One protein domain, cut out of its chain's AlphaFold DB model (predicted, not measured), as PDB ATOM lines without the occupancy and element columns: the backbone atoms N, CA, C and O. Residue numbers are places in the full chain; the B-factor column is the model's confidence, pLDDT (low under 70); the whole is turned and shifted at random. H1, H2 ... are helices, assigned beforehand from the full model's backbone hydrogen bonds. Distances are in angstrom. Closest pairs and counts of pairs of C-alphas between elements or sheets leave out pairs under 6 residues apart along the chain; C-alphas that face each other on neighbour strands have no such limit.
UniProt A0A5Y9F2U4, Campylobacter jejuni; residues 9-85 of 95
ATOM      1  N   SER A   9      -9.709  36.189 -11.119       90.06
ATOM      2  CA  SER A   9      -8.391  36.568 -11.632       90.06
ATOM      3  C   SER A   9      -7.791  35.489 -12.531       90.06
ATOM      4  O   SER A   9      -7.254  35.825 -13.584       90.06
ATOM      5  N   GLU A  10      -7.934  34.207 -12.179       92.19
ATOM      6  CA  GLU A  10      -7.462  33.105 -13.021       92.19
ATOM      7  C   GLU A  10      -8.204  33.082 -14.358       92.19
ATOM      8  O   GLU A  10      -7.567  33.030 -15.406       92.19
ATOM      9  N   GLU A  11      -9.534  33.161 -14.345       91.94
ATOM     10  CA  GLU A  11     -10.369  33.094 -15.539       91.94
ATOM     11  C   GLU A  11     -10.112  34.264 -16.491       91.94
ATOM     12  O   GLU A  11     -10.071  34.068 -17.710       91.94
ATOM     13  N   LEU A  12      -9.899  35.463 -15.940       87.25
ATOM     14  CA  LEU A  12      -9.507  36.649 -16.699       87.25
ATOM     15  C   LEU A  12      -8.092  36.489 -17.273       87.25
ATOM     16  O   LEU A  12      -7.882  36.715 -18.463       87.25
ATOM     17  N   CYS A  13      -7.118  36.053 -16.465       87.75
ATOM     18  CA  CYS A  13      -5.734  35.871 -16.910       87.75
ATOM     19  C   CYS A  13      -5.569  34.733 -17.924       87.75
ATOM     20  O   CYS A  13      -4.702  34.812 -18.792       87.75
ATOM     21  N   SER A  14      -6.384  33.680 -17.835       88.31
ATOM     22  CA  SER A  14      -6.354  32.551 -18.766       88.31
ATOM     23  C   SER A  14      -7.172  32.791 -20.036       88.31
ATOM     24  O   SER A  14      -7.200  31.914 -20.895       88.31
ATOM     25  N   GLY A  15      -7.880  33.923 -20.146       78.75
ATOM     26  CA  GLY A  15      -8.749  34.235 -21.285       78.75
ATOM     27  C   GLY A  15     -10.035  33.403 -21.348       78.75
ATOM     28  O   GLY A  15     -10.660  33.337 -22.400       78.75
ATOM     29  N   LYS A  16     -10.438  32.766 -20.237       81.31
ATOM     30  CA  LYS A  16     -11.714  32.029 -20.133       81.31
ATOM     31  C   LYS A  16     -12.900  32.994 -20.063       81.31
ATOM     32  O   LYS A  16     -13.982  32.671 -20.534       81.31
ATOM     33  N   ILE A  17     -12.692  34.168 -19.465       84.56
ATOM     34  CA  ILE A  17     -13.650  35.273 -19.473       84.56
ATOM     35  C   ILE A  17     -13.122  36.354 -20.407       84.56
ATOM     36  O   ILE A  17     -12.025  36.875 -20.208       84.56
ATOM     37  N   TYR A  18     -13.933  36.708 -21.403       83.31
ATOM     38  CA  TYR A  18     -13.670  37.823 -22.300       83.31
ATOM     39  C   TYR A  18     -14.558  39.003 -21.907       83.31
ATOM     40  O   TYR A  18     -15.782  38.877 -21.866       83.31
ATOM     41  N   LEU A  19     -13.943  40.141 -21.584       88.19
ATOM     42  CA  LEU A  19     -14.657  41.378 -21.283       88.19
ATOM     43  C   LEU A  19     -14.634  42.270 -22.518       88.19
ATOM     44  O   LEU A  19     -13.563  42.574 -23.038       88.19
ATOM     45  N   VAL A  20     -15.816  42.696 -22.952       87.44
ATOM     46  CA  VAL A  20     -15.983  43.647 -24.050       87.44
ATOM     47  C   VAL A  20     -16.524  44.942 -23.470       87.44
ATOM     48  O   VAL A  20     -17.599  44.950 -22.871       87.44
ATOM     49  N   ASP A  21     -15.781  46.028 -23.657       90.75
ATOM     50  CA  ASP A  21     -16.295  47.369 -23.404       90.75
ATOM     51  C   ASP A  21     -17.031  47.862 -24.654       90.75
ATOM     52  O   ASP A  21     -16.429  48.043 -25.713       90.75
ATOM     53  N   ILE A  22     -18.347  48.053 -24.538       89.88
ATOM     54  CA  ILE A  22     -19.206  48.485 -25.649       89.88
ATOM     55  C   ILE A  22     -19.090  49.981 -25.965       89.88
ATOM     56  O   ILE A  22     -19.626  50.438 -26.978       89.88
ATOM     57  N   GLU A  23     -18.437  50.751 -25.094       91.81
ATOM     58  CA  GLU A  23     -18.146  52.167 -25.318       91.81
ATOM     59  C   GLU A  23     -16.782  52.380 -25.981       91.81
ATOM     60  O   GLU A  23     -16.485  53.493 -26.416       91.81
ATOM     61  N   GLU A  24     -15.958  51.334 -26.087       94.06
ATOM     62  CA  GLU A  24     -14.637  51.466 -26.683       94.06
ATOM     63  C   GLU A  24     -14.708  51.639 -28.208       94.06
ATOM     64  O   GLU A  24     -15.410  50.914 -28.915       94.06
ATOM     65  N   GLU A  25     -13.903  52.564 -28.739       94.50
ATOM     66  CA  GLU A  25     -13.873  52.952 -30.158       94.50
ATOM     67  C   GLU A  25     -13.666  51.743 -31.085       94.50
ATOM     68  O   GLU A  25     -14.167  51.691 -32.209       94.50
ATOM     69  N   ARG A  26     -12.922  50.743 -30.606       93.50
ATOM     70  CA  ARG A  26     -12.527  49.554 -31.365       93.50
ATOM     71  C   ARG A  26     -13.322  48.304 -31.005       93.50
ATOM     72  O   ARG A  26     -12.865  47.202 -31.315       93.50
ATOM     73  N   VAL A  27     -14.491  48.448 -30.382       94.69
ATOM     74  CA  VAL A  27     -15.345  47.313 -30.000       94.69
ATOM     75  C   VAL A  27     -15.643  46.379 -31.177       94.69
ATOM     76  O   VAL A  27     -15.567  45.163 -31.024       94.69
ATOM     77  N   ASP A  28     -15.868  46.924 -32.378       93.81
ATOM     78  CA  ASP A  28     -16.095  46.123 -33.588       93.81
ATOM     79  C   ASP A  28     -14.929  45.154 -33.854       93.81
ATOM     80  O   ASP A  28     -15.147  43.986 -34.157       93.81
ATOM     81  N   ILE A  29     -13.677  45.597 -33.687       91.75
ATOM     82  CA  ILE A  29     -12.496  44.745 -33.907       91.75
ATOM     83  C   ILE A  29     -12.450  43.617 -32.871       91.75
ATOM     84  O   ILE A  29     -12.145  42.479 -33.225       91.75
ATOM     85  N   GLN A  30     -12.765  43.915 -31.608       91.25
ATOM     86  CA  GLN A  30     -12.788  42.910 -30.541       91.25
ATOM     87  C   GLN A  30     -13.851  41.842 -30.816       91.25
ATOM     88  O   GLN A  30     -13.566  40.650 -30.728       91.25
ATOM     89  N   LEU A  31     -15.052  42.265 -31.219       92.31
ATOM     90  CA  LEU A  31     -16.150  41.362 -31.554       92.31
ATOM     91  C   LEU A  31     -15.851  40.528 -32.802       92.31
ATOM     92  O   LEU A  31     -16.127  39.332 -32.802       92.31
ATOM     93  N   LEU A  32     -15.248  41.110 -33.843       91.56
ATOM     94  CA  LEU A  32     -14.826  40.350 -35.024       91.56
ATOM     95  C   LEU A  32     -13.830  39.251 -34.658       91.56
ATOM     96  O   LEU A  32     -14.010  38.122 -35.094       91.56
ATOM     97  N   ILE A  33     -12.820  39.560 -33.839       88.44
ATOM     98  CA  ILE A  33     -11.853  38.558 -33.370       88.44
ATOM     99  C   ILE A  33     -12.568  37.459 -32.582       88.44
ATOM    100  O   ILE A  33     -12.304  36.286 -32.821       88.44
ATOM    101  N   LEU A  34     -13.476  37.832 -31.675       88.19
ATOM    102  CA  LEU A  34     -14.210  36.894 -30.829       88.19
ATOM    103  C   LEU A  34     -15.061  35.919 -31.656       88.19
ATOM    104  O   LEU A  34     -15.013  34.712 -31.432       88.19
ATOM    105  N   PHE A  35     -15.813  36.435 -32.629       88.25
ATOM    106  CA  PHE A  35     -16.680  35.617 -33.472       88.25
ATOM    107  C   PHE A  35     -15.912  34.827 -34.541       88.25
ATOM    108  O   PHE A  35     -16.401  33.790 -34.970       88.25
ATOM    109  N   ASP A  36     -14.717  35.258 -34.954       85.56
ATOM    110  CA  ASP A  36     -13.863  34.531 -35.912       85.56
ATOM    111  C   ASP A  36     -13.045  33.396 -35.259       85.56
ATOM    112  O   ASP A  36     -12.293  32.682 -35.925       85.56
ATOM    113  N   MET A  37     -13.173  33.196 -33.941       82.31
ATOM    114  CA  MET A  37     -12.492  32.096 -33.262       82.31
ATOM    115  C   MET A  37     -13.039  30.731 -33.692       82.31
ATOM    116  O   MET A  37     -14.185  30.584 -34.115       82.31
ATOM    117  N   LYS A  38     -12.191  29.705 -33.543       71.25
ATOM    118  CA  LYS A  38     -12.407  28.333 -34.035       71.25
ATOM    119  C   LYS A  38     -13.763  27.722 -33.640       71.25
ATOM    120  O   LYS A  38     -14.268  26.879 -34.374       71.25
ATOM    121  N   ASP A  39     -14.348  28.183 -32.538       78.94
ATOM    122  CA  ASP A  39     -15.593  27.680 -31.963       78.94
ATOM    123  C   ASP A  39     -16.713  28.744 -31.982       78.94
ATOM    124  O   ASP A  39     -17.404  28.968 -30.989       78.94
ATOM    125  N   ILE A  40     -16.927  29.405 -33.129       84.19
ATOM    126  CA  ILE A  40     -17.984  30.423 -33.322       84.19
ATOM    127  C   ILE A  40     -19.368  29.975 -32.827       84.19
ATOM    128  O   ILE A  40     -20.129  30.792 -32.312       84.19
ATOM    129  N   SER A  41     -19.704  28.687 -32.937       85.56
ATOM    130  CA  SER A  41     -20.993  28.161 -32.476       85.56
ATOM    131  C   SER A  41     -21.215  28.372 -30.978       85.56
ATOM    132  O   SER A  41     -22.332  28.679 -30.577       85.56
ATOM    133  N   GLU A  42     -20.167  28.259 -30.158       88.06
ATOM    134  CA  GLU A  42     -20.256  28.515 -28.717       88.06
ATOM    135  C   GLU A  42     -20.586  29.990 -28.448       88.06
ATOM    136  O   GLU A  42     -21.489  30.302 -27.668       88.06
ATOM    137  N   TYR A  43     -19.939  30.907 -29.173       88.31
ATOM    138  CA  TYR A  43     -20.209  32.342 -29.065       88.31
ATOM    139  C   TYR A  43     -21.598  32.734 -29.568       88.31
ATOM    140  O   TYR A  43     -22.236  33.603 -28.973       88.31
ATOM    141  N   LEU A  44     -22.105  32.075 -30.613       90.88
ATOM    142  CA  LEU A  44     -23.480  32.278 -31.074       90.88
ATOM    143  C   LEU A  44     -24.502  31.792 -30.040       90.88
ATOM    144  O   LEU A  44     -25.489  32.485 -29.809       90.88
ATOM    145  N   SER A  45     -24.251  30.667 -29.363       90.94
ATOM    146  CA  SER A  45     -25.108  30.210 -28.260       90.94
ATOM    147  C   SER A  45     -25.095  31.179 -27.071       90.94
ATOM    148  O   SER A  45     -26.144  31.448 -26.485       90.94
ATOM    149  N   LEU A  46     -23.940  31.758 -26.727       90.38
ATOM    150  CA  LEU A  46     -23.854  32.792 -25.686       90.38
ATOM    151  C   LEU A  46     -24.619  34.063 -26.078       90.38
ATOM    152  O   LEU A  46     -25.351  34.622 -25.257       90.38
ATOM    153  N   TYR A  47     -24.487  34.497 -27.331       93.06
ATOM    154  CA  TYR A  47     -25.241  35.626 -27.869       93.06
ATOM    155  C   TYR A  47     -26.756  35.366 -27.836       93.06
ATOM    156  O   TYR A  47     -27.515  36.220 -27.374       93.06
ATOM    157  N   GLU A  48     -27.204  34.166 -28.216       94.44
ATOM    158  CA  GLU A  48     -28.612  33.765 -28.135       94.44
ATOM    159  C   GLU A  48     -29.145  33.833 -26.693       94.44
ATOM    160  O   GLU A  48     -30.238  34.348 -26.446       94.44
ATOM    161  N   MET A  49     -28.369  33.365 -25.710       93.88
ATOM    162  CA  MET A  49     -28.743  33.485 -24.299       93.88
ATOM    163  C   MET A  49     -28.844  34.949 -23.850       93.88
ATOM    164  O   MET A  49     -29.755  35.299 -23.097       93.88
ATOM    165  N   PHE A  50     -27.927  35.805 -24.305       93.19
ATOM    166  CA  PHE A  50     -27.918  37.234 -23.995       93.19
ATOM    167  C   PHE A  50     -29.135  37.964 -24.586       93.19
ATOM    168  O   PHE A  50     -29.866  38.636 -23.849       93.19
ATOM    169  N   VAL A  51     -29.400  37.803 -25.887       94.62
ATOM    170  CA  VAL A  51     -30.488  38.505 -26.589       94.62
ATOM    171  C   VAL A  51     -31.868  38.049 -26.100       94.62
ATOM    172  O   VAL A  51     -32.832  38.813 -26.113       94.62
ATOM    173  N   ASN A  52     -31.985  36.823 -25.587       94.25
ATOM    174  CA  ASN A  52     -33.235  36.299 -25.033       94.25
ATOM    175  C   ASN A  52     -33.419  36.571 -23.532       94.25
ATOM    176  O   ASN A  52     -34.466  36.247 -22.966       94.25
ATOM    177  N   ASN A  53     -32.451  37.204 -22.865       93.38
ATOM    178  CA  ASN A  53     -32.518  37.433 -21.430       93.38
ATOM    179  C   ASN A  53     -33.514  38.554 -21.059       93.38
ATOM    180  O   ASN A  53     -33.298  39.738 -21.318       93.38
ATOM    181  N   VAL A  54     -34.598  38.176 -20.373       94.69
ATOM    182  CA  VAL A  54     -35.673  39.089 -19.940       94.69
ATOM    183  C   VAL A  54     -35.183  40.158 -18.957       94.69
ATOM    184  O   VAL A  54     -35.735  41.258 -18.914       94.69
ATOM    185  N   TYR A  55     -34.156  39.860 -18.157       96.38
ATOM    186  CA  TYR A  55     -33.635  40.798 -17.168       96.38
ATOM    187  C   TYR A  55     -33.026  42.034 -17.839       96.38
ATOM    188  O   TYR A  55     -33.393  43.156 -17.490       96.38
ATOM    189  N   TYR A  56     -32.161  41.844 -18.838       93.31
ATOM    190  CA  TYR A  56     -31.523  42.965 -19.532       93.31
ATOM    191  C   TYR A  56     -32.534  43.802 -20.311       93.31
ATOM    192  O   TYR A  56     -32.533  45.020 -20.167       93.31
ATOM    193  N   LYS A  57     -33.481  43.159 -21.006       93.38
ATOM    194  CA  LYS A  57     -34.581  43.858 -21.690       93.38
ATOM    195  C   LYS A  57     -35.406  44.738 -20.753       93.38
ATOM    196  O   LYS A  57     -35.845  45.807 -21.141       93.38
ATOM    197  N   LYS A  58     -35.637  44.295 -19.514       96.00
ATOM    198  CA  LYS A  58     -36.499  45.013 -18.566       96.00
ATOM    199  C   LYS A  58     -35.791  46.144 -17.824       96.00
ATOM    200  O   LYS A  58     -36.435  47.130 -17.474       96.00
ATOM    201  N   PHE A  59     -34.516  45.965 -17.489       97.38
ATOM    202  CA  PHE A  59     -33.811  46.862 -16.567       97.38
ATOM    203  C   PHE A  59     -32.672  47.653 -17.220       97.38
ATOM    204  O   PHE A  59     -32.216  48.629 -16.635       97.38
ATOM    205  N   TYR A  60     -32.232  47.251 -18.414       95.69
ATOM    206  CA  TYR A  60     -31.078  47.808 -19.122       95.69
ATOM    207  C   TYR A  60     -31.335  47.889 -20.635       95.69
ATOM    208  O   TYR A  60     -30.435  47.616 -21.422       95.69
ATOM    209  N   GLU A  61     -32.561  48.235 -21.038       95.50
ATOM    210  CA  GLU A  61     -33.042  48.193 -22.429       95.50
ATOM    211  C   GLU A  61     -32.111  48.915 -23.418       95.50
ATOM    212  O   GLU A  61     -31.696  48.310 -24.402       95.50
ATOM    213  N   ASP A  62     -31.703  50.152 -23.122       95.75
ATOM    214  CA  ASP A  62     -30.833  50.944 -24.008       95.75
ATOM    215  C   ASP A  62     -29.461  50.284 -24.229       95.75
ATOM    216  O   ASP A  62     -28.969  50.177 -25.354       95.75
ATOM    217  N   ILE A  63     -28.839  49.812 -23.142       94.12
ATOM    218  CA  ILE A  63     -27.531  49.138 -23.174       94.12
ATOM    219  C   ILE A  63     -27.657  47.797 -23.896       94.12
ATOM    220  O   ILE A  63     -26.800  47.437 -24.701       94.12
ATOM    221  N   TRP A  64     -28.734  47.066 -23.613       95.50
ATOM    222  CA  TRP A  64     -29.041  45.791 -24.239       95.50
ATOM    223  C   TRP A  64     -29.202  45.947 -25.755       95.50
ATOM    224  O   TRP A  64     -28.542  45.223 -26.493       95.50
ATOM    225  N   HIS A  65     -29.977  46.936 -26.214       95.81
ATOM    226  CA  HIS A  65     -30.149  47.235 -27.636       95.81
ATOM    227  C   HIS A  65     -28.832  47.607 -28.321       95.81
ATOM    228  O   HIS A  65     -28.522  47.071 -29.382       95.81
ATOM    229  N   LYS A  66     -28.018  48.477 -27.709       95.12
ATOM    230  CA  LYS A  66     -26.714  48.859 -28.274       95.12
ATOM    231  C   LYS A  66     -25.778  47.656 -28.415       95.12
ATOM    232  O   LYS A  66     -25.107  47.503 -29.436       95.12
ATOM    233  N   ALA A  67     -25.718  46.806 -27.393       94.75
ATOM    234  CA  ALA A  67     -24.895  45.602 -27.420       94.75
ATOM    235  C   ALA A  67     -25.405  44.579 -28.451       94.75
ATOM    236  O   ALA A  67     -24.592  43.952 -29.131       94.75
ATOM    237  N   ASP A  68     -26.725  44.444 -28.601       96.25
ATOM    238  CA  ASP A  68     -27.355  43.592 -29.611       96.25
ATOM    239  C   ASP A  68     -26.997  44.035 -31.037       96.25
ATOM    240  O   ASP A  68     -26.465  43.243 -31.816       96.25
ATOM    241  N   GLU A  69     -27.146  45.327 -31.351       96.06
ATOM    242  CA  GLU A  69     -26.773  45.888 -32.659       96.06
ATOM    243  C   GLU A  69     -25.290  45.662 -32.994       96.06
ATOM    244  O   GLU A  69     -24.947  45.290 -34.125       96.06
ATOM    245  N   LEU A  70     -24.400  45.856 -32.014       95.88
ATOM    246  CA  LEU A  70     -22.966  45.599 -32.166       95.88
ATOM    247  C   LEU A  70     -22.682  44.119 -32.448       95.88
ATOM    248  O   LEU A  70     -21.900  43.805 -33.352       95.88
ATOM    249  N   CYS A  71     -23.315  43.206 -31.711       95.06
ATOM    250  CA  CYS A  71     -23.141  41.772 -31.917       95.06
ATOM    251  C   CYS A  71     -23.664  41.348 -33.291       95.06
ATOM    252  O   CYS A  71     -22.908  40.762 -34.067       95.06
ATOM    253  N   GLU A  72     -24.904  41.705 -33.643       95.44
ATOM    254  CA  GLU A  72     -25.509  41.350 -34.929       95.44
ATOM    255  C   GLU A  72     -24.650  41.795 -36.115       95.44
ATOM    256  O   GLU A  72     -24.421  41.026 -37.055       95.44
ATOM    257  N   LYS A  73     -24.181  43.049 -36.091       95.31
ATOM    258  CA  LYS A  73     -23.358  43.623 -37.159       95.31
ATOM    259  C   LYS A  73     -22.093  42.795 -37.386       95.31
ATOM    260  O   LYS A  73     -21.766  42.489 -38.532       95.31
ATOM    261  N   ASN A  74     -21.393  42.427 -36.314       94.44
ATOM    262  CA  ASN A  74     -20.123  41.708 -36.400       94.44
ATOM    263  C   ASN A  74     -20.323  40.215 -36.712       94.44
ATOM    264  O   ASN A  74     -19.619  39.680 -37.569       94.44
ATOM    265  N   ILE A  75     -21.348  39.574 -36.143       93.12
ATOM    266  CA  ILE A  75     -21.747  38.201 -36.486       93.12
ATOM    267  C   ILE A  75     -22.052  38.085 -37.984       93.12
ATOM    268  O   ILE A  75     -21.537  37.188 -38.651       93.12
ATOM    269  N   LYS A  76     -22.828  39.021 -38.553       91.06
ATOM    270  CA  LYS A  76     -23.147  39.042 -39.994       91.06
ATOM    271  C   LYS A  76     -21.887  39.107 -40.861       91.06
ATOM    272  O   LYS A  76     -21.824  38.439 -41.894       91.06
ATOM    273  N   VAL A  77     -20.883  39.888 -40.456       90.75
ATOM    274  CA  VAL A  77     -19.598  39.979 -41.173       90.75
ATOM    275  C   VAL A  77     -18.864  38.641 -41.143       90.75
ATOM    276  O   VAL A  77     -18.440  38.172 -42.201       90.75
ATOM    277  N   VAL A  78     -18.753  38.010 -39.972       88.00
ATOM    278  CA  VAL A  78     -18.060  36.721 -39.830       88.00
ATOM    279  C   VAL A  78     -18.788  35.613 -40.590       88.00
ATOM    280  O   VAL A  78     -18.168  34.931 -41.403       88.00
ATOM    281  N   ILE A  79     -20.110  35.488 -40.440       84.69
ATOM    282  CA  ILE A  79     -20.914  34.491 -41.167       84.69
ATOM    283  C   ILE A  79     -20.771  34.660 -42.681       84.69
ATOM    284  O   ILE A  79     -20.587  33.675 -43.396       84.69
ATOM    285  N   ARG A  80     -20.808  35.896 -43.194       84.31
ATOM    286  CA  ARG A  80     -20.600  36.150 -44.627       84.31
ATOM    287  C   ARG A  80     -19.225  35.660 -45.090       84.31
ATOM    288  O   ARG A  80     -19.129  35.067 -46.160       84.31
ATOM    289  N   ASN A  81     -18.185  35.898 -44.293       80.69
ATOM    290  CA  ASN A  81     -16.821  35.477 -44.609       80.69
ATOM    291  C   ASN A  81     -16.649  33.945 -44.534       80.69
ATOM    292  O   ASN A  81     -15.897  33.372 -45.328       80.69
ATOM    293  N   LEU A  82     -17.388  33.273 -43.644       77.00
ATOM    294  CA  LEU A  82     -17.479  31.810 -43.584       77.00
ATOM    295  C   LEU A  82     -18.203  31.239 -44.814       77.00
ATOM    296  O   LEU A  82     -17.711  30.305 -45.444       77.00
ATOM    297  N   GLY A  83     -19.332  31.836 -45.210       62.78
ATOM    298  CA  GLY A  83     -20.122  31.425 -46.376       62.78
ATOM    299  C   GLY A  83     -19.421  31.646 -47.721       62.78
ATOM    300  O   GLY A  83     -19.678  30.916 -48.672       62.78
ATOM    301  N   SER A  84     -18.477  32.589 -47.808       53.44
ATOM    302  CA  SER A  84     -17.583  32.702 -48.969       53.44
ATOM    303  C   SER A  84     -16.517  31.600 -49.053       53.44
ATOM    304  O   SER A  84     -15.860  31.499 -50.086       53.44
ATOM    305  N   ASN A  85     -16.347  30.779 -48.006       53.34
ATOM    306  CA  ASN A  85     -15.312  29.743 -47.925       53.34
ATOM    307  C   ASN A  85     -15.825  28.310 -47.656       53.34
ATOM    308  O   ASN A  85     -15.026  27.383 -47.771       53.34
TER     309      ASN A  85
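AT A GLANCE: This is residues 9 to 85 of the 95 residues of a protein of Campylobacter jejuni (UniProt A0A5Y9F2U4). One long helix, H5, makes the longest axis, with H3 running back alongside it in the opposite direction and H2 packed at a steep angle on its residues 70 to 78. Short H4 sits at the turn between H3 and H5, while residues 10 to 16, which include most of H1, stick out from this body. The printed part has 77 residues with five named helices, H1 to H5 in order, and no named strand; the class is all helix. It is compact, with a radius of gyration of the C-alphas of 13.2 A, and spans 40 by 31 by 25 A.

HOW THE PARTS SIT: H5, residues 61 to 83, touches H2, residues 27 to 35, at a steep tilt of 53 degrees, the same way; the closest C-alphas, of Leu 32 and Asn 74, are 5.6 A apart. H3, residues 40 to 51, only just touches H5, with 3 pairs of C-alphas within 8 A, the closest those of Val 51 and Asp 68 at 6.7 A; the tilt is a shallow 23 degrees, opposite ways. H2 and H3 touch only at the corner by their link, Phe 35 to Tyr 43 being the closest C-alphas at 6.5 A. H4, residues 54 to 59, is close but not clearly touching H5, the C-alphas of Tyr 56 and Trp 64 being closest at 6.0 A. H1, residues 9 to 13, is apart from H2, H3, H4 and H5. In H1, H2, H3, H4 and H5 every O i to N i+4 pair is within hydrogen-bond range.

IN THESE COORDINATES: H5 measures 32.0 A from C-alpha 61 to C-alpha 83 at (-20.122, 31.425, -46.376). H3 measures 16.3 A, H2 12.3 A, H4 8.7 A and H1 6.0 A, with C-alpha 9 at (-8.391, 36.568, -11.632).

THE WHOLE: The C-alphas of Phe 59 and Asn 85, the two farthest apart, are 40.2 A from each other. The printed part has no cut. The link from H1 to H2 is long, 13 residues; the other links are tight. Mean pLDDT of the printed part is 89.2, and residues 83 to 85 are under 70.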